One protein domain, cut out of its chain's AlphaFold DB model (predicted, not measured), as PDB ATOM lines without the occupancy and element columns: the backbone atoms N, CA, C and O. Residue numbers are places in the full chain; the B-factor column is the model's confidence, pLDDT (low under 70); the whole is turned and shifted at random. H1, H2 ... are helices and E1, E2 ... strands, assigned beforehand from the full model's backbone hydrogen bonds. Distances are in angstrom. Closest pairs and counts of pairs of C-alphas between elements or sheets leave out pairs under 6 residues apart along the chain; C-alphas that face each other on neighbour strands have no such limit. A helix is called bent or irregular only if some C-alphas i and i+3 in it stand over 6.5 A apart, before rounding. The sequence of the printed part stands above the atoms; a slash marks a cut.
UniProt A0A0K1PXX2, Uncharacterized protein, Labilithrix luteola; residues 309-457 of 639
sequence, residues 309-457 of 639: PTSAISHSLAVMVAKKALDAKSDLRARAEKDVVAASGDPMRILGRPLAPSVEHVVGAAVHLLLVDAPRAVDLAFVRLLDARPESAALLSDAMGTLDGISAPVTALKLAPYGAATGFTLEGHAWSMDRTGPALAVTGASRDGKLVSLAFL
ATOM      1  N   PRO A 309     207.552 207.805 228.745       91.44
ATOM      2  CA  PRO A 309     208.946 207.759 229.183       91.44
ATOM      3  C   PRO A 309     209.218 208.455 230.518       91.44
ATOM      4  O   PRO A 309     209.935 207.933 231.370       91.44
ATOM      5  N   THR A 310     208.620 209.629 230.739       92.44
ATOM      6  CA  THR A 310     208.753 210.328 232.025       92.44
ATOM      7  C   THR A 310     208.022 209.558 233.124       92.44
ATOM      8  O   THR A 310     208.500 209.505 234.258       92.44
ATOM      9  N   SER A 311     206.889 208.928 232.795       92.12
ATOM     10  CA  SER A 311     206.133 208.074 233.715       92.12
ATOM     11  C   SER A 311     206.938 206.846 234.146       92.12
ATOM     12  O   SER A 311     207.049 206.610 235.342       92.12
ATOM     13  N   ALA A 312     207.590 206.146 233.215       92.75
ATOM     14  CA  ALA A 312     208.435 204.989 233.510       92.75
ATOM     15  C   ALA A 312     209.569 205.333 234.490       92.75
ATOM     16  O   ALA A 312     209.795 204.635 235.481       92.75
ATOM     17  N   ILE A 313     210.252 206.461 234.264       94.00
ATOM     18  CA  ILE A 313     211.295 206.959 235.174       94.00
ATOM     19  C   ILE A 313     210.697 207.327 236.535       94.00
ATOM     20  O   ILE A 313     211.259 206.978 237.576       94.00
ATOM     21  N   SER A 314     209.544 208.003 236.537       92.62
ATOM     22  CA  SER A 314     208.832 208.369 237.765       92.62
ATOM     23  C   SER A 314     208.447 207.141 238.581       92.62
ATOM     24  O   SER A 314     208.565 207.159 239.804       92.62
ATOM     25  N   HIS A 315     208.039 206.067 237.911       93.31
ATOM     26  CA  HIS A 315     207.706 204.800 238.535       93.31
ATOM     27  C   HIS A 315     208.931 204.151 239.182       93.31
ATOM     28  O   HIS A 315     208.890 203.865 240.377       93.31
ATOM     29  N   SER A 316     210.050 203.993 238.466       93.44
ATOM     30  CA  SER A 316     211.271 203.421 239.055       93.44
ATOM     31  C   SER A 316     211.796 204.240 240.241       93.44
ATOM     32  O   SER A 316     212.215 203.672 241.254       93.44
ATOM     33  N   LEU A 317     211.719 205.575 240.168       93.88
ATOM     34  CA  LEU A 317     212.042 206.457 241.294       93.88
ATOM     35  C   LEU A 317     211.102 206.230 242.482       93.88
ATOM     36  O   LEU A 317     211.551 206.137 243.622       93.88
ATOM     37  N   ALA A 318     209.804 206.107 242.220       93.44
ATOM     38  CA  ALA A 318     208.804 205.853 243.244       93.44
ATOM     39  C   ALA A 318     209.007 204.497 243.942       93.44
ATOM     40  O   ALA A 318     208.857 204.416 245.160       93.44
ATOM     41  N   VAL A 319     209.419 203.453 243.212       93.81
ATOM     42  CA  VAL A 319     209.782 202.145 243.792       93.81
ATOM     43  C   VAL A 319     211.007 202.262 244.699       93.81
ATOM     44  O   VAL A 319     211.008 201.702 245.795       93.81
ATOM     45  N   MET A 320     212.032 203.022 244.299       93.31
ATOM     46  CA  MET A 320     213.201 203.279 245.148       93.31
ATOM     47  C   MET A 320     212.820 204.028 246.435       93.31
ATOM     48  O   MET A 320     213.251 203.638 247.523       93.31
ATOM     49  N   VAL A 321     211.990 205.071 246.324       93.25
ATOM     50  CA  VAL A 321     211.474 205.835 247.473       93.25
ATOM     51  C   VAL A 321     210.685 204.927 248.413       93.25
ATOM     52  O   VAL A 321     210.952 204.916 249.614       93.25
ATOM     53  N   ALA A 322     209.765 204.127 247.867       94.56
ATOM     54  CA  ALA A 322     208.977 203.177 248.639       94.56
ATOM     55  C   ALA A 322     209.886 202.173 249.355       94.56
ATOM     56  O   ALA A 322     209.782 202.031 250.568       94.56
ATOM     57  N   LYS A 323     210.834 201.548 248.647       94.75
ATOM     58  CA  LYS A 323     211.794 200.609 249.242       94.75
ATOM     59  C   LYS A 323     212.515 201.214 250.440       94.75
ATOM     60  O   LYS A 323     212.461 200.657 251.531       94.75
ATOM     61  N   LYS A 324     213.132 202.381 250.258       93.19
ATOM     62  CA  LYS A 324     213.875 203.053 251.325       93.19
ATOM     63  C   LYS A 324     212.989 203.375 252.528       93.19
ATOM     64  O   LYS A 324     213.392 203.155 253.668       93.19
ATOM     65  N   ALA A 325     211.789 203.898 252.285       94.19
ATOM     66  CA  ALA A 325     210.857 204.232 253.353       94.19
ATOM     67  C   ALA A 325     210.394 202.983 254.120       94.19
ATOM     68  O   ALA A 325     210.329 203.018 255.346       94.19
ATOM     69  N   LEU A 326     210.106 201.884 253.417       96.06
ATOM     70  CA  LEU A 326     209.676 200.623 254.021       96.06
ATOM     71  C   LEU A 326     210.810 199.934 254.795       96.06
ATOM     72  O   LEU A 326     210.562 199.398 255.873       96.06
ATOM     73  N   ASP A 327     212.047 200.000 254.304       95.44
ATOM     74  CA  ASP A 327     213.222 199.480 255.015       95.44
ATOM     75  C   ASP A 327     213.509 200.282 256.299       95.44
ATOM     76  O   ASP A 327     213.943 199.720 257.304       95.44
ATOM     77  N   ALA A 328     213.212 201.588 256.303       95.06
ATOM     78  CA  ALA A 328     213.364 202.453 257.473       95.06
ATOM     79  C   ALA A 328     212.187 202.383 258.470       95.06
ATOM     80  O   ALA A 328     212.359 202.717 259.642       95.06
ATOM     81  N   LYS A 329     210.988 201.984 258.022       96.06
ATOM     82  CA  LYS A 329     209.742 201.997 258.809       96.06
ATOM     83  C   LYS A 329     209.116 200.595 258.842       96.06
ATOM     84  O   LYS A 329     208.166 200.316 258.111       96.06
ATOM     85  N   SER A 330     209.611 199.720 259.723       96.38
ATOM     86  CA  SER A 330     209.169 198.314 259.813       96.38
ATOM     87  C   SER A 330     207.660 198.143 260.026       96.38
ATOM     88  O   SER A 330     207.060 197.242 259.444       96.38
ATOM     89  N   ASP A 331     207.026 199.018 260.812       96.12
ATOM     90  CA  ASP A 331     205.580 198.952 261.059       96.12
ATOM     91  C   ASP A 331     204.767 199.324 259.810       96.12
ATOM     92  O   ASP A 331     203.768 198.669 259.501       96.12
ATOM     93  N   LEU A 332     205.237 200.319 259.046       96.50
ATOM     94  CA  LEU A 332     204.647 200.682 257.756       96.50
ATOM     95  C   LEU A 332     204.821 199.545 256.751       96.50
ATOM     96  O   LEU A 332     203.883 199.231 256.025       96.50
ATOM     97  N   ARG A 333     205.982 198.882 256.741       97.56
ATOM     98  CA  ARG A 333     206.225 197.694 255.915       97.56
ATOM     99  C   ARG A 333     205.254 196.565 256.232       97.56
ATOM    100  O   ARG A 333     204.577 196.081 255.329       97.56
ATOM    101  N   ALA A 334     205.122 196.201 257.506       96.12
ATOM    102  CA  ALA A 334     204.193 195.160 257.934       96.12
ATOM    103  C   ALA A 334     202.731 195.512 257.602       96.12
ATOM    104  O   ALA A 334     201.917 194.623 257.336       96.12
ATOM    105  N   ARG A 335     202.378 196.805 257.618       95.25
ATOM    106  CA  ARG A 335     201.060 197.273 257.183       95.25
ATOM    107  C   ARG A 335     200.879 197.144 255.673       95.25
ATOM    108  O   ARG A 335     199.914 196.510 255.249       95.25
ATOM    109  N   ALA A 336     201.814 197.683 254.898       95.56
ATOM    110  CA  ALA A 336     201.781 197.659 253.444       95.56
ATOM    111  C   ALA A 336     201.705 196.227 252.909       95.56
ATOM    112  O   ALA A 336     200.905 195.946 252.028       95.56
ATOM    113  N   GLU A 337     202.453 195.279 253.480       95.38
ATOM    114  CA  GLU A 337     202.379 193.865 253.087       95.38
ATOM    115  C   GLU A 337     200.956 193.292 253.235       95.38
ATOM    116  O   GLU A 337     200.474 192.598 252.338       95.38
ATOM    117  N   LYS A 338     200.234 193.635 254.312       93.75
ATOM    118  CA  LYS A 338     198.836 193.209 254.505       93.75
ATOM    119  C   LYS A 338     197.897 193.833 253.479       93.75
ATOM    120  O   LYS A 338     197.048 193.129 252.936       93.75
ATOM    121  N   ASP A 339     198.049 195.127 253.209       92.94
ATOM    122  CA  ASP A 339     197.215 195.840 252.236       92.94
ATOM    123  C   ASP A 339     197.482 195.369 250.804       92.94
ATOM    124  O   ASP A 339     196.544 195.181 250.032       92.94
ATOM    125  N   VAL A 340     198.736 195.061 250.462       91.81
ATOM    126  CA  VAL A 340     199.111 194.459 249.177       91.81
ATOM    127  C   VAL A 340     198.483 193.078 248.996       91.81
ATOM    128  O   VAL A 340     197.962 192.785 247.914       91.81
ATOM    129  N   VAL A 341     198.503 192.240 250.040       91.00
ATOM    130  CA  VAL A 341     197.858 190.918 250.022       91.00
ATOM    131  C   VAL A 341     196.346 191.059 249.870       91.00
ATOM    132  O   VAL A 341     195.776 190.406 248.999       91.00
ATOM    133  N   ALA A 342     195.695 191.942 250.633       88.69
ATOM    134  CA  ALA A 342     194.260 192.201 250.494       88.69
ATOM    135  C   ALA A 342     193.909 192.674 249.073       88.69
ATOM    136  O   ALA A 342     192.986 192.162 248.444       88.69
ATOM    137  N   ALA A 343     194.724 193.571 248.521       86.94
ATOM    138  CA  ALA A 343     194.564 194.095 247.174       86.94
ATOM    139  C   ALA A 343     194.813 193.055 246.068       86.94
ATOM    140  O   ALA A 343     194.447 193.312 244.923       86.94
ATOM    141  N   SER A 344     195.486 191.931 246.343       83.75
ATOM    142  CA  SER A 344     195.836 190.934 245.314       83.75
ATOM    143  C   SER A 344     194.618 190.208 244.730       83.75
ATOM    144  O   SER A 344     194.695 189.683 243.622       83.75
ATOM    145  N   GLY A 345     193.488 190.227 245.445       78.94
ATOM    146  CA  GLY A 345     192.222 189.650 244.998       78.94
ATOM    147  C   GLY A 345     191.426 190.510 244.007       78.94
ATOM    148  O   GLY A 345     190.428 190.018 243.489       78.94
ATOM    149  N   ASP A 346     191.830 191.759 243.733       76.50
ATOM    150  CA  ASP A 346     191.137 192.646 242.784       76.50
ATOM    151  C   ASP A 346     191.742 192.525 241.365       76.50
ATOM    152  O   ASP A 346     192.803 193.099 241.091       76.50
ATOM    153  N   PRO A 347     191.082 191.824 240.419       70.19
ATOM    154  CA  PRO A 347     191.592 191.655 239.058       70.19
ATOM    155  C   PRO A 347     191.569 192.958 238.249       70.19
ATOM    156  O   PRO A 347     192.271 193.069 237.245       70.19
ATOM    157  N   MET A 348     190.777 193.948 238.672       71.44
ATOM    158  CA  MET A 348     190.681 195.254 238.025       71.44
ATOM    159  C   MET A 348     191.660 196.262 238.633       71.44
ATOM    160  O   MET A 348     191.648 197.434 238.248       71.44
ATOM    161  N   ARG A 349     192.522 195.842 239.569       71.81
ATOM    162  CA  ARG A 349     193.450 196.727 240.269       71.81
ATOM    163  C   ARG A 349     194.417 197.419 239.308       71.81
ATOM    164  O   ARG A 349     195.283 196.809 238.686       71.81
ATOM    165  N   ILE A 350     194.299 198.740 239.277       68.38
ATOM    166  CA  ILE A 350     195.207 199.647 238.564       68.38
ATOM    167  C   ILE A 350     196.427 199.996 239.438       68.38
ATOM    168  O   ILE A 350     197.563 199.944 238.968       68.38
ATOM    169  N   LEU A 351     196.197 200.297 240.724       65.56
ATOM    170  CA  LEU A 351     197.237 200.644 241.696       65.56
ATOM    171  C   LEU A 351     198.092 199.423 242.049       65.56
ATOM    172  O   LEU A 351     197.627 198.507 242.717       65.56
ATOM    173  N   GLY A 352     199.336 199.415 241.569       57.09
ATOM    174  CA  GLY A 352     200.267 198.302 241.744       57.09
ATOM    175  C   GLY A 352     199.759 197.019 241.107       57.09
ATOM    176  O   GLY A 352     199.565 196.040 241.809       57.09
ATOM    177  N   ARG A 353     199.493 197.057 239.794       60.28
ATOM    178  CA  ARG A 353     199.043 195.960 238.909       60.28
ATOM    179  C   ARG A 353     199.324 194.529 239.429       60.28
ATOM    180  O   ARG A 353     200.390 194.285 239.992       60.28
ATOM    181  N   PRO A 354     198.429 193.551 239.185       44.72
ATOM    182  CA  PRO A 354     198.416 192.229 239.840       44.72
ATOM    183  C   PRO A 354     199.683 191.350 239.709       44.72
ATOM    184  O   PRO A 354     199.739 190.295 240.329       44.72
ATOM    185  N   LEU A 355     200.711 191.769 238.959       51.97
ATOM    186  CA  LEU A 355     201.975 191.045 238.746       51.97
ATOM    187  C   LEU A 355     203.218 191.756 239.319       51.97
ATOM    188  O   LEU A 355     204.342 191.400 238.974       51.97
ATOM    189  N   ALA A 356     203.047 192.779 240.161       68.50
ATOM    190  CA  ALA A 356     204.178 193.443 240.806       68.50
ATOM    191  C   ALA A 356     204.958 192.450 241.703       68.50
ATOM    192  O   ALA A 356     204.343 191.763 242.519       68.50
ATOM    193  N   PRO A 357     206.298 192.363 241.589       77.56
ATOM    194  CA  PRO A 357     207.082 191.296 242.218       77.56
ATOM    195  C   PRO A 357     207.249 191.451 243.737       77.56
ATOM    196  O   PRO A 357     207.736 190.529 244.388       77.56
ATOM    197  N   SER A 358     206.898 192.607 244.314       91.00
ATOM    198  CA  SER A 358     207.109 192.882 245.739       91.00
ATOM    199  C   SER A 358     206.229 194.018 246.283       91.00
ATOM    200  O   SER A 358     205.618 194.771 245.518       91.00
ATOM    201  N   VAL A 359     206.190 194.170 247.615       93.75
ATOM    202  CA  VAL A 359     205.464 195.255 248.308       93.75
ATOM    203  C   VAL A 359     205.958 196.640 247.878       93.75
ATOM    204  O   VAL A 359     205.150 197.535 247.645       93.75
ATOM    205  N   GLU A 360     207.266 196.802 247.671       94.94
ATOM    206  CA  GLU A 360     207.888 198.052 247.223       94.94
ATOM    207  C   GLU A 360     207.400 198.456 245.830       94.94
ATOM    208  O   GLU A 360     207.219 199.640 245.570       94.94
ATOM    209  N   HIS A 361     207.145 197.489 244.945       92.06
ATOM    210  CA  HIS A 361     206.616 197.769 243.611       92.06
ATOM    211  C   HIS A 361     205.145 198.192 243.661       92.06
ATOM    212  O   HIS A 361     204.741 199.103 242.943       92.06
ATOM    213  N   VAL A 362     204.336 197.569 244.523       92.56
ATOM    214  CA  VAL A 362     202.914 197.926 244.655       92.56
ATOM    215  C   VAL A 362     202.752 199.304 245.295       92.56
ATOM    216  O   VAL A 362     202.032 200.147 244.759       92.56
ATOM    217  N   VAL A 363     203.460 199.562 246.397       94.69
ATOM    218  CA  VAL A 363     203.458 200.879 247.052       94.69
ATOM    219  C   VAL A 363     204.124 201.925 246.155       94.69
ATOM    220  O   VAL A 363     203.597 203.024 246.004       94.69
ATOM    221  N   GLY A 364     205.221 201.576 245.479       93.81
ATOM    222  CA  GLY A 364     205.898 202.432 244.505       93.81
ATOM    223  C   GLY A 364     204.989 202.856 243.352       93.81
ATOM    224  O   GLY A 364     204.994 204.023 242.976       93.81
ATOM    225  N   ALA A 365     204.124 201.975 242.846       92.25
ATOM    226  CA  ALA A 365     203.131 202.344 241.835       92.25
ATOM    227  C   ALA A 365     202.087 203.353 242.359       92.25
ATOM    228  O   ALA A 365     201.642 204.229 241.618       92.25
ATOM    229  N   ALA A 366     201.709 203.274 243.638       93.69
ATOM    230  CA  ALA A 366     200.822 204.256 244.265       93.69
ATOM    231  C   ALA A 366     201.525 205.606 244.505       93.69
ATOM    232  O   ALA A 366     200.952 206.660 244.222       93.69
ATOM    233  N   VAL A 367     202.790 205.582 244.936       94.06
ATOM    234  CA  VAL A 367     203.650 206.774 245.025       94.06
ATOM    235  C   VAL A 367     203.814 207.425 243.650       94.06
ATOM    236  O   VAL A 367     203.701 208.640 243.524       94.06
ATOM    237  N   HIS A 368     204.017 206.625 242.604       92.69
ATOM    238  CA  HIS A 368     204.119 207.087 241.224       92.69
ATOM    239  C   HIS A 368     202.877 207.875 240.791       92.69
ATOM    240  O   HIS A 368     203.024 208.995 240.300       92.69
ATOM    241  N   LEU A 369     201.666 207.353 241.030       92.00
ATOM    242  CA  LEU A 369     200.437 208.086 240.702       92.00
ATOM    243  C   LEU A 369     200.348 209.423 241.445       92.00
ATOM    244  O   LEU A 369     199.999 210.431 240.835       92.00
ATOM    245  N   LEU A 370     200.713 209.453 242.732       92.44
ATOM    246  CA  LEU A 370     200.753 210.689 243.518       92.44
ATOM    247  C   LEU A 370     201.754 211.705 242.955       92.44
ATOM    248  O   LEU A 370     201.470 212.899 242.939       92.44
ATOM    249  N   LEU A 371     202.921 211.256 242.493       89.88
ATOM    250  CA  LEU A 371     203.952 212.138 241.951       89.88
ATOM    251  C   LEU A 371     203.589 212.720 240.575       89.88
ATOM    252  O   LEU A 371     203.972 213.858 240.286       89.88
ATOM    253  N   VAL A 372     202.868 211.951 239.753       88.56
ATOM    254  CA  VAL A 372     202.441 212.351 238.403       88.56
ATOM    255  C   VAL A 372     201.190 213.226 238.445       88.56
ATOM    256  O   VAL A 372     201.182 214.290 237.831       88.56
ATOM    257  N   ASP A 373     200.147 212.806 239.165       91.94
ATOM    258  CA  ASP A 373     198.875 213.532 239.263       91.94
ATOM    259  C   ASP A 373     198.129 213.138 240.553       91.94
ATOM    260  O   ASP A 373     197.290 212.232 240.571       91.94
ATOM    261  N   ALA A 374     198.470 213.804 241.662       93.25
ATOM    262  CA  ALA A 374     197.873 213.525 242.969       93.25
ATOM    263  C   ALA A 374     196.343 213.687 243.023       93.25
ATOM    264  O   ALA A 374     195.714 212.793 243.594       93.25
ATOM    265  N   PRO A 375     195.721 214.738 242.446       94.75
ATOM    266  CA  PRO A 375     194.262 214.838 242.377       94.75
ATOM    267  C   PRO A 375     193.628 213.610 241.723       94.75
ATOM    268  O   PRO A 375     192.767 212.969 242.326       94.75
ATOM    269  N   ARG A 376     194.121 213.195 240.550       94.31
ATOM    270  CA  ARG A 376     193.583 212.015 239.863       94.31
ATOM    271  C   ARG A 376     193.857 210.714 240.624       94.31
ATOM    272  O   ARG A 376     193.026 209.808 240.605       94.31
ATOM    273  N   ALA A 377     194.998 210.600 241.305       94.19
ATOM    274  CA  ALA A 377     195.322 209.441 242.139       94.19
ATOM    275  C   ALA A 377     194.363 209.302 243.334       94.19
ATOM    276  O   ALA A 377     193.900 208.200 243.635       94.19
ATOM    277  N   VAL A 378     194.042 210.423 243.986       95.62
ATOM    278  CA  VAL A 378     193.087 210.495 245.099       95.62
ATOM    279  C   VAL A 378     191.671 210.177 244.621       95.62
ATOM    280  O   VAL A 378     190.996 209.347 245.232       95.62
ATOM    281  N   ASP A 379     191.256 210.742 243.488       95.19
ATOM    282  CA  ASP A 379     189.963 210.443 242.872       95.19
ATOM    283  C   ASP A 379     189.829 208.964 242.505       95.19
ATOM    284  O   ASP A 379     188.812 208.350 242.822       95.19
ATOM    285  N   LEU A 380     190.867 208.363 241.909       93.50
ATOM    286  CA  LEU A 380     190.903 206.935 241.582       93.50
ATOM    287  C   LEU A 380     190.774 206.049 242.832       93.50
ATOM    288  O   LEU A 380     190.081 205.030 242.816       93.50
ATOM    289  N   ALA A 381     191.448 206.409 243.921       94.25
ATOM    290  CA  ALA A 381     191.383 205.638 245.153       94.25
ATOM    291  C   ALA A 381     190.003 205.733 245.816       94.25
ATOM    292  O   ALA A 381     189.446 204.720 246.246       94.25
ATOM    293  N   PHE A 382     189.421 206.934 245.874       95.31
ATOM    294  CA  PHE A 382     188.146 207.144 246.551       95.31
ATOM    295  C   PHE A 382     186.927 206.774 245.712       95.31
ATOM    296  O   PHE A 382     185.943 206.314 246.288       95.31
ATOM    297  N   VAL A 383     186.981 206.848 244.378       92.44
ATOM    298  CA  VAL A 383     185.900 206.308 243.534       92.44
ATOM    299  C   VAL A 383     185.748 204.800 243.742       92.44
ATOM    300  O   VAL A 383     184.632 204.285 243.783       92.44
ATOM    301  N   ARG A 384     186.862 204.096 243.972       91.25
ATOM    302  CA  ARG A 384     186.864 202.673 244.323       91.25
ATOM    303  C   ARG A 384     186.393 202.403 245.740       91.25
ATOM    304  O   ARG A 384     185.618 201.474 245.939       91.25
ATOM    305  N   LEU A 385     186.770 203.243 246.702       92.62
ATOM    306  CA  LEU A 385     186.235 203.154 248.061       92.62
ATOM    307  C   LEU A 385     184.700 203.277 248.072       92.62
ATOM    308  O   LEU A 385     184.029 202.472 248.712       92.62
ATOM    309  N   LEU A 386     184.139 204.224 247.308       89.69
ATOM    310  CA  LEU A 386     182.686 204.376 247.127       89.69
ATOM    311  C   LEU A 386     182.037 203.170 246.429       89.69
ATOM    312  O   LEU A 386     180.842 202.919 246.578       89.69
ATOM    313  N   ASP A 387     182.830 202.400 245.689       86.38
ATOM    314  CA  ASP A 387     182.439 201.147 245.056       86.38
ATOM    315  C   ASP A 387     182.719 199.908 245.931       86.38
ATOM    316  O   ASP A 387     182.754 198.789 245.429       86.38
ATOM    317  N   ALA A 388     182.918 200.094 247.242       87.94
ATOM    318  CA  ALA A 388     183.247 199.030 248.195       87.94
ATOM    319  C   ALA A 388     184.529 198.241 247.845       87.94
ATOM    320  O   ALA A 388     184.660 197.073 248.204       87.94
ATOM    321  N   ARG A 389     185.484 198.900 247.176       89.38
ATOM    322  CA  ARG A 389     186.841 198.413 246.877       89.38
ATOM    323  C   ARG A 389     187.880 199.266 247.627       89.38
ATOM    324  O   ARG A 389     188.509 200.151 247.031       89.38
ATOM    325  N   PRO A 390     188.003 199.105 248.960       91.44
ATOM    326  CA  PRO A 390     188.798 199.988 249.818       91.44
ATOM    327  C   PRO A 390     190.316 199.855 249.633       91.44
ATOM    328  O   PRO A 390     191.075 200.703 250.103       91.44
ATOM    329  N   GLU A 391     190.780 198.812 248.952       91.06
ATOM    330  CA  GLU A 391     192.191 198.442 248.840       91.06
ATOM    331  C   GLU A 391     193.012 199.535 248.150       91.06
ATOM    332  O   GLU A 391     194.144 199.813 248.536       91.06
ATOM    333  N   SER A 392     192.420 200.227 247.173       91.75
ATOM    334  CA  SER A 392     193.071 201.354 246.492       91.75
ATOM    335  C   SER A 392     193.309 202.545 247.429       91.75
ATOM    336  O   SER A 392     194.359 203.181 247.352       91.75
ATOM    337  N   ALA A 393     192.382 202.820 248.352       94.44
ATOM    338  CA  ALA A 393     192.559 203.855 249.372       94.44
ATOM    339  C   ALA A 393     193.574 203.439 250.449       94.44
ATOM    340  O   ALA A 393     194.344 204.277 250.916       94.44
ATOM    341  N   ALA A 394     193.627 202.151 250.801       94.56
ATOM    342  CA  ALA A 394     194.635 201.625 251.720       94.56
ATOM    343  C   ALA A 394     196.057 201.746 251.138       94.56
ATOM    344  O   ALA A 394     196.931 202.319 251.781       94.56
ATOM    345  N   LEU A 395     196.260 201.336 249.881       94.69
ATOM    346  CA  LEU A 395     197.549 201.484 249.195       94.69
ATOM    347  C   LEU A 395     197.959 202.952 249.023       94.69
ATOM    348  O   LEU A 395     199.134 203.287 249.161       94.69
ATOM    349  N   LEU A 396     197.000 203.844 248.752       95.25
ATOM    350  CA  LEU A 396     197.256 205.283 248.698       95.25
ATOM    351  C   LEU A 396     197.702 205.830 250.066       95.25
ATOM    352  O   LEU A 396     198.633 206.630 250.138       95.25
ATOM    353  N   SER A 397     197.065 205.377 251.149       95.94
ATOM    354  CA  SER A 397     197.431 205.721 252.527       95.94
ATOM    355  C   SER A 397     198.858 205.279 252.872       95.94
ATOM    356  O   SER A 397     199.618 206.061 253.452       95.94
ATOM    357  N   ASP A 398     199.251 204.070 252.471       96.31
ATOM    358  CA  ASP A 398     200.605 203.559 252.691       96.31
ATOM    359  C   ASP A 398     201.633 204.337 251.854       96.31
ATOM    360  O   ASP A 398     202.670 204.753 252.371       96.31
ATOM    361  N   ALA A 399     201.317 204.627 250.586       95.44
ATOM    362  CA  ALA A 399     202.150 205.441 249.702       95.44
ATOM    363  C   ALA A 399     202.388 206.850 250.257       95.44
ATOM    364  O   ALA A 399     203.522 207.325 250.275       95.44
ATOM    365  N   MET A 400     201.357 207.508 250.784       95.38
ATOM    366  CA  MET A 400     201.529 208.788 251.470       95.38
ATOM    367  C   MET A 400     202.422 208.649 252.713       95.38
ATOM    368  O   MET A 400     203.274 209.502 252.935       95.38
ATOM    369  N   GLY A 401     202.305 207.552 253.470       94.75
ATOM    370  CA  GLY A 401     203.215 207.233 254.579       94.75
ATOM    371  C   GLY A 401     204.686 207.088 254.155       94.75
ATOM    372  O   GLY A 401     205.592 207.487 254.897       94.75
ATOM    373  N   THR A 402     204.939 206.576 252.942       94.19
ATOM    374  CA  THR A 402     206.296 206.531 252.360       94.19
ATOM    375  C   THR A 402     206.809 207.894 251.896       94.19
ATOM    376  O   THR A 402     208.016 208.120 251.905       94.19
ATOM    377  N   LEU A 403     205.906 208.810 251.533       92.31
ATOM    378  CA  LEU A 403     206.218 210.180 251.113       92.31
ATOM    379  C   LEU A 403     206.357 211.168 252.281       92.31
ATOM    380  O   LEU A 403     206.635 212.346 252.066       92.31
ATOM    381  N   ASP A 404     206.168 210.719 253.515       90.94
ATOM    382  CA  ASP A 404     206.367 211.544 254.700       90.94
ATOM    383  C   ASP A 404     207.792 212.134 254.758       90.94
ATOM    384  O   ASP A 404     208.786 211.425 254.600       90.94
ATOM    385  N   GLY A 405     207.883 213.452 254.963       81.50
ATOM    386  CA  GLY A 405     209.138 214.212 254.911       81.50
ATOM    387  C   GLY A 405     209.655 214.528 253.500       81.50
ATOM    388  O   GLY A 405     210.670 215.214 253.363       81.50
ATOM    389  N   ILE A 406     208.966 214.076 252.450       82.94
ATOM    390  CA  ILE A 406     209.259 214.393 251.049       82.94
ATOM    391  C   ILE A 406     208.335 215.533 250.598       82.94
ATOM    392  O   ILE A 406     207.178 215.612 251.012       82.94
ATOM    393  N   SER A 407     208.833 216.445 249.754       70.56
ATOM    394  CA  SER A 407     208.023 217.537 249.196       70.56
ATOM    395  C   SER A 407     207.072 216.982 248.132       70.56
ATOM    396  O   SER A 407     207.316 217.057 246.931       70.56
ATOM    397  N   ALA A 408     205.997 216.352 248.589       70.56
ATOM    398  CA  ALA A 408     204.949 215.801 247.750       70.56
ATOM    399  C   ALA A 408     203.892 216.877 247.416       70.56
ATOM    400  O   ALA A 408     203.772 217.877 248.125       70.56
ATOM    401  N   PRO A 409     203.066 216.673 246.372       79.56
ATOM    402  CA  PRO A 409     201.877 217.505 246.121       79.56
ATOM    403  C   PRO A 409     200.845 217.468 247.265       79.56
ATOM    404  O   PRO A 409     199.905 218.260 247.286       79.56
ATOM    405  N   VAL A 410     201.025 216.552 248.215       87.62
ATOM    406  CA  VAL A 410     200.215 216.392 249.415       87.62
ATOM    407  C   VAL A 410     200.926 217.055 250.599       87.62
ATOM    408  O   VAL A 410     202.120 216.853 250.803       87.62
ATOM    409  N   THR A 411     200.195 217.835 251.395       90.88
ATOM    410  CA  THR A 411     200.726 218.592 252.548       90.88
ATOM    411  C   THR A 411     199.998 218.227 253.844       90.88
ATOM    412  O   THR A 411     199.030 217.475 253.814       90.88
ATOM    413  N   ALA A 412     200.465 218.733 254.996       92.19
ATOM    414  CA  ALA A 412     199.834 218.530 256.311       92.19
ATOM    415  C   ALA A 412     199.493 217.056 256.623       92.19
ATOM    416  O   ALA A 412     198.420 216.738 257.142       92.19
ATOM    417  N   LEU A 413     200.414 216.159 256.261       94.62
ATOM    418  CA  LEU A 413     200.245 214.723 256.395       94.62
ATOM    419  C   LEU A 413     200.112 214.324 257.873       94.62
ATOM    420  O   LEU A 413     200.924 214.710 258.712       94.62
ATOM    421  N   LYS A 414     199.083 213.538 258.186       95.69
ATOM    422  CA  LYS A 414     198.844 212.927 259.495       95.69
ATOM    423  C   LYS A 414     199.049 211.430 259.368       95.69
ATOM    424  O   LYS A 414     198.398 210.795 258.537       95.69
ATOM    425  N   LEU A 415     199.927 210.874 260.194       95.62
ATOM    426  CA  LEU A 415     200.234 209.448 260.201       95.62
ATOM    427  C   LEU A 415     199.622 208.758 261.418       95.62
ATOM    428  O   LEU A 415     199.575 209.318 262.512       95.62
ATOM    429  N   ALA A 416     199.173 207.521 261.227       94.31
ATOM    430  CA  ALA A 416     198.901 206.604 262.325       94.31
ATOM    431  C   ALA A 416     200.216 206.120 262.976       94.31
ATOM    432  O   ALA A 416     201.275 206.233 262.355       94.31
ATOM    433  N   PRO A 417     200.176 205.503 264.175       93.62
ATOM    434  CA  PRO A 417     201.373 204.948 264.822       93.62
ATOM    435  C   PRO A 417     202.151 203.942 263.960       93.62
ATOM    436  O   PRO A 417     203.368 203.883 264.040       93.62
ATOM    437  N   TYR A 418     201.458 203.200 263.093       92.31
ATOM    438  CA  TYR A 418     202.056 202.255 262.141       92.31
ATOM    439  C   TYR A 418     202.539 202.918 260.835       92.31
ATOM    440  O   TYR A 418     202.828 202.237 259.859       92.31
ATOM    441  N   GLY A 419     202.591 204.251 260.781       93.94
ATOM    442  CA  GLY A 419     203.225 205.016 259.708       93.94
ATOM    443  C   GLY A 419     202.388 205.268 258.453       93.94
ATOM    444  O   GLY A 419     202.843 206.022 257.597       93.94
ATOM    445  N   ALA A 420     201.188 204.694 258.315       95.31
ATOM    446  CA  ALA A 420     200.317 204.982 257.171       95.31
ATOM    447  C   ALA A 420     199.527 206.284 257.366       95.31
ATOM    448  O   ALA A 420     199.225 206.683 258.495       95.31
ATOM    449  N   ALA A 421     199.154 206.938 256.267       95.81
ATOM    450  CA  ALA A 421     198.454 208.214 256.316       95.81
ATOM    451  C   ALA A 421     196.984 208.075 256.742       95.81
ATOM    452  O   ALA A 421     196.239 207.270 256.191       95.81
ATOM    453  N   THR A 422     196.526 208.906 257.673       96.38
ATOM    454  CA  THR A 422     195.114 208.998 258.102       96.38
ATOM    455  C   THR A 422     194.480 210.339 257.758       96.38
ATOM    456  O   THR A 422     193.262 210.488 257.829       96.38
ATOM    457  N   GLY A 423     195.277 211.319 257.338       96.12
ATOM    458  CA  GLY A 423     194.774 212.577 256.808       96.12
ATOM    459  C   GLY A 423     195.860 213.390 256.129       96.12
ATOM    460  O   GLY A 423     197.044 213.153 256.344       96.12
ATOM    461  N   PHE A 424     195.447 214.317 255.277       96.38
ATOM    462  CA  PHE A 424     196.341 215.141 254.475       96.38
ATOM    463  C   PHE A 424     195.602 216.343 253.880       96.38
ATOM    464  O   PHE A 424     194.378 216.390 253.900       96.38
ATOM    465  N   THR A 425     196.333 217.294 253.308       96.00
ATOM    466  CA  THR A 425     195.785 218.417 252.544       96.00
ATOM    467  C   THR A 425     196.211 218.319 251.084       96.00
ATOM    468  O   THR A 425     197.396 218.157 250.787       96.00
ATOM    469  N   LEU A 426     195.250 218.453 250.172       94.94
ATOM    470  CA  LEU A 426     195.464 218.470 248.725       94.94
ATOM    471  C   LEU A 426     194.572 219.545 248.101       94.94
ATOM    472  O   LEU A 426     193.387 219.613 248.417       94.94
ATOM    473  N   GLU A 427     195.152 220.398 247.251       92.88
ATOM    474  CA  GLU A 427     194.452 221.522 246.597       92.88
ATOM    475  C   GLU A 427     193.690 222.434 247.582       92.88
ATOM    476  O   GLU A 427     192.623 222.956 247.285       92.88
ATOM    477  N   GLY A 428     194.231 222.613 248.792       93.50
ATOM    478  CA  GLY A 428     193.604 223.415 249.848       93.50
ATOM    479  C   GLY A 428     192.478 222.716 250.619       93.50
ATOM    480  O   GLY A 428     191.950 223.303 251.557       93.50
ATOM    481  N   HIS A 429     192.148 221.467 250.283       95.56
ATOM    482  CA  HIS A 429     191.119 220.678 250.960       95.56
ATOM    483  C   HIS A 429     191.723 219.684 251.944       95.56
ATOM    484  O   HIS A 429     192.706 219.010 251.628       95.56
ATOM    485  N   ALA A 430     191.116 219.572 253.124       96.88
ATOM    486  CA  ALA A 430     191.536 218.639 254.161       96.88
ATOM    487  C   ALA A 430     190.851 217.284 253.963       96.88
ATOM    488  O   ALA A 430     189.632 217.174 254.039       96.88
ATOM    489  N   TRP A 431     191.640 216.238 253.764       97.44
ATOM    490  CA  TRP A 431     191.187 214.865 253.604       97.44
ATOM    491  C   TRP A 431     191.489 214.046 254.857       97.44
ATOM    492  O   TRP A 431     192.521 214.229 255.508       97.44
ATOM    493  N   SER A 432     190.607 213.107 255.190       96.81
ATOM    494  CA  SER A 432     190.860 212.083 256.204       96.81
ATOM    495  C   SER A 432     190.377 210.712 255.752       96.81
ATOM    496  O   SER A 432     189.424 210.603 254.980       96.81
ATOM    497  N   MET A 433     191.041 209.669 256.241       96.44
ATOM    498  CA  MET A 433     190.704 208.265 256.012       96.44
ATOM    499  C   MET A 433     190.457 207.588 257.356       96.44
ATOM    500  O   MET A 433     191.279 207.684 258.270       96.44
ATOM    501  N   ASP A 434     189.328 206.897 257.467       93.50
ATOM    502  CA  ASP A 434     188.992 206.107 258.643       93.50
ATOM    503  C   ASP A 434     189.632 204.717 258.535       93.50
ATOM    504  O   ASP A 434     189.336 203.959 257.611       93.50
ATOM    505  N   ARG A 435     190.534 204.407 259.475       90.25
ATOM    506  CA  ARG A 435     191.239 203.119 259.609       90.25
ATOM    507  C   ARG A 435     191.095 202.562 261.033       90.25
ATOM    508  O   ARG A 435     192.077 202.125 261.627       90.25
ATOM    509  N   THR A 436     189.901 202.641 261.623       76.06
ATOM    510  CA  THR A 436     189.666 202.351 263.057       76.06
ATOM    511  C   THR A 436     189.379 200.883 263.407       76.06
ATOM    512  O   THR A 436     189.390 200.526 264.584       76.06
ATOM    513  N   GLY A 437     189.150 200.005 262.423       75.31
ATOM    514  CA  GLY A 437     188.848 198.584 262.665       75.31
ATOM    515  C   GLY A 437     190.078 197.705 262.978       75.31
ATOM    516  O   GLY A 437     191.201 198.088 262.661       75.31
ATOM    517  N   PRO A 438     189.904 196.470 263.502       72.31
ATOM    518  CA  PRO A 438     191.014 195.548 263.812       72.31
ATOM    519  C   PRO A 438     191.869 195.166 262.595       72.31
ATOM    520  O   PRO A 438     193.065 194.911 262.712       72.31
ATOM    521  N   ALA A 439     191.253 195.148 261.409       75.81
ATOM    522  CA  ALA A 439     191.939 194.928 260.140       75.81
ATOM    523  C   ALA A 439     192.666 196.184 259.621       75.81
ATOM    524  O   ALA A 439     193.398 196.091 258.635       75.81
ATOM    525  N   LEU A 440     192.449 197.351 260.247       82.94
ATOM    526  CA  LEU A 440     192.894 198.697 259.846       82.94
ATOM    527  C   LEU A 440     192.655 199.006 258.353       82.94
ATOM    528  O   LEU A 440     193.376 199.799 257.742       82.94
ATOM    529  N   ALA A 441     191.660 198.343 257.756       87.50
ATOM    530  CA  ALA A 441     191.190 198.629 256.411       87.50
ATOM    531  C   ALA A 441     190.582 200.036 256.370       87.50
ATOM    532  O   ALA A 441     190.072 200.519 257.384       87.50
ATOM    533  N   VAL A 442     190.631 200.679 255.205       92.38
ATOM    534  CA  VAL A 442     189.964 201.968 255.012       92.38
ATOM    535  C   VAL A 442     188.459 201.724 254.923       92.38
ATOM    536  O   VAL A 442     187.990 201.086 253.986       92.38
ATOM    537  N   THR A 443     187.702 202.210 255.904       92.38
ATOM    538  CA  THR A 443     186.239 202.029 255.991       92.38
ATOM    539  C   THR A 443     185.459 203.245 255.511       92.38
ATOM    540  O   THR A 443     184.267 203.148 255.230       92.38
ATOM    541  N   GLY A 444     186.122 204.392 255.390       93.12
ATOM    542  CA  GLY A 444     185.512 205.632 254.943       93.12
ATOM    543  C   GLY A 444     186.544 206.728 254.725       93.12
ATOM    544  O   GLY A 444     187.703 206.609 255.125       93.12
ATOM    545  N   ALA A 445     186.109 207.806 254.085       96.62
ATOM    546  CA  ALA A 445     186.914 208.999 253.887       96.62
ATOM    547  C   ALA A 445     186.057 210.255 254.065       96.62
ATOM    548  O   ALA A 445     184.849 210.235 253.802       96.62
ATOM    549  N   SER A 446     186.681 211.353 254.485       96.81
ATOM    550  CA  SER A 446     186.047 212.671 254.530       96.81
ATOM    551  C   SER A 446     186.897 213.729 253.823       96.81
ATOM    552  O   SER A 446     188.124 213.636 253.828       96.81
ATOM    553  N   ARG A 447     186.241 214.724 253.218       96.75
ATOM    554  CA  ARG A 447     186.837 215.949 252.669       96.75
ATOM    555  C   ARG A 447     186.191 217.142 253.364       96.75
ATOM    556  O   ARG A 447     184.967 217.254 253.395       96.75
ATOM    557  N   ASP A 448     187.006 217.998 253.967       96.00
ATOM    558  CA  ASP A 448     186.593 219.158 254.764       96.00
ATOM    559  C   ASP A 448     185.553 218.800 255.845       96.00
ATOM    560  O   ASP A 448     184.578 219.514 256.080       96.00
ATOM    561  N   GLY A 449     185.736 217.633 256.477       94.31
ATOM    562  CA  GLY A 449     184.854 217.101 257.520       94.31
ATOM    563  C   GLY A 449     183.543 216.479 257.021       94.31
ATOM    564  O   GLY A 449     182.753 216.011 257.838       94.31
ATOM    565  N   LYS A 450     183.294 216.441 255.706       93.62
ATOM    566  CA  LYS A 450     182.113 215.803 255.100       93.62
ATOM    567  C   LYS A 450     182.482 214.462 254.483       93.62
ATOM    568  O   LYS A 450     183.534 214.350 253.861       93.62
ATOM    569  N   LEU A 451     181.612 213.459 254.613       93.88
ATOM    570  CA  LEU A 451     181.821 212.150 253.982       93.88
ATOM    571  C   LEU A 451     182.037 212.299 252.476       93.88
ATOM    572  O   LEU A 451     181.298 213.030 251.813       93.88
ATOM    573  N   VAL A 452     183.056 211.614 251.954       93.31
ATOM    574  CA  VAL A 452     183.389 211.678 250.531       93.31
ATOM    575  C   VAL A 452     182.219 211.167 249.692       93.31
ATOM    576  O   VAL A 452     181.598 210.159 250.012       93.31
ATOM    577  N   SER A 453     181.924 211.882 248.610       87.06
ATOM    578  CA  SER A 453     180.939 211.510 247.593       87.06
ATOM    579  C   SER A 453     181.527 211.768 246.205       87.06
ATOM    580  O   SER A 453     182.514 212.497 246.089       87.06
ATOM    581  N   LEU A 454     180.915 211.219 245.149       84.62
ATOM    582  CA  LEU A 454     181.373 211.434 243.766       84.62
ATOM    583  C   LEU A 454     181.465 212.920 243.391       84.62
ATOM    584  O   LEU A 454     182.345 213.294 242.627       84.62
ATOM    585  N   ALA A 455     180.622 213.781 243.969       79.25
ATOM    586  CA  ALA A 455     180.648 215.222 243.715       79.25
ATOM    587  C   ALA A 455     181.951 215.906 244.174       79.25
ATOM    588  O   ALA A 455     182.247 217.018 243.743       79.25
ATOM    589  N   PHE A 456     182.730 215.267 245.051       87.75
ATOM    590  CA  PHE A 456     184.041 215.763 245.472       87.75
ATOM    591  C   PHE A 456     185.190 215.253 244.599       87.75
ATOM    592  O   PHE A 456     186.318 215.685 244.821       87.75
ATOM    593  N   LEU A 457     184.944 214.347 243.655       91.75
ATOM    594  CA  LEU A 457     185.986 213.695 242.864       91.75
ATOM    595  C   LEU A 457     185.914 214.210 241.423       91.75
ATOM    596  O   LEU A 457     185.162 213.691 240.601       91.75
TER     597      LEU A 457
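This is residues 309 to 457 of the 639 residues of an uncharacterized protein of Labilithrix luteola (UniProt A0A0K1PXX2). A small four-strand sheet has helices over one face, and the short helix H4 sits in the middle of the domain, between the sheet and a group made of H1, H2 and the arm H3a. Helix H3 bends sharply, so that its other arm, H3b, folds back over the sheet next to H4, while no named helix covers the other face. You have 149 printed residues with four named helices and then four named strands, E1 E2 E3 E4, forming an antiparallel sheet in that order; the class is mixed, helices and strands. The whole is compact, with a radius of gyration of the C-alphas of 13.7 A and a rounded outline of 36 by 30 by 30 A.

Begin with H1, residues 309 to 328, which touches H2, residues 330 to 343, only at the corner and only just, with 3 pairs of C-alphas within 8 A, the closest Leu 326 and Arg 333 at 4.9 A. By its hydrogen bonds H3, residues 359 to 386, was assigned as one helix, but it is bent, with C-alphas 372 and 375 9.4 A apart; its arms are H3a, residues 359 to 372, and H3b, residues 375 to 386, at a steep tilt of 57 degrees. H1 and H3a touch at a steep tilt of 52 degrees, closest at the C-alphas of Val 319 and Gly 364, 4.0 A. H4, residues 391 to 402, touches H2 at a shallow tilt of 22 degrees, opposite ways, closest at the C-alphas of Ala 343 and Glu 391, 5.2 A. H3b and H4 form a helical hairpin, with the C-alphas of Ala 381 and Ala 393 4.7 A apart; helix packing is mostly crossed. Next come E1, residues 411 to 415, E2, 421 to 426, E3, 429 to 434, and E4, 444 to 447, a meander, each strand the antiparallel neighbour of the one before. Look for N 414 and O 423 at 2.8 A, N 431 and O 424 at 2.7 A, and N 432 and O 446 at 2.9 A, within hydrogen-bond range. H4 is on the sheet at a height of 9.4 A, across the strands, at 82 degrees to E2 on the local plane; H3b is on the same face. Every O i to N i+4 pair is within range in H1, H3a and H4, with 9 of 10 in H2 and 7 of 8 in H3b.

Find C-alpha 309 at (208.946, 207.759, 229.183); from there H1 runs 29.1 A to C-alpha 328. H3a is 20.0 A, H2 19.8 A, and H4 and E3 16.6 A each. E4 ends at C-alpha 447, (186.837, 215.949, 252.669).

The two C-alphas farthest apart, Pro 309 and Pro 438, are 40.9 A apart. The printed part has no cut. The link from H2 to H3 is long, and residues 350 to 356 in it have pLDDT under 70.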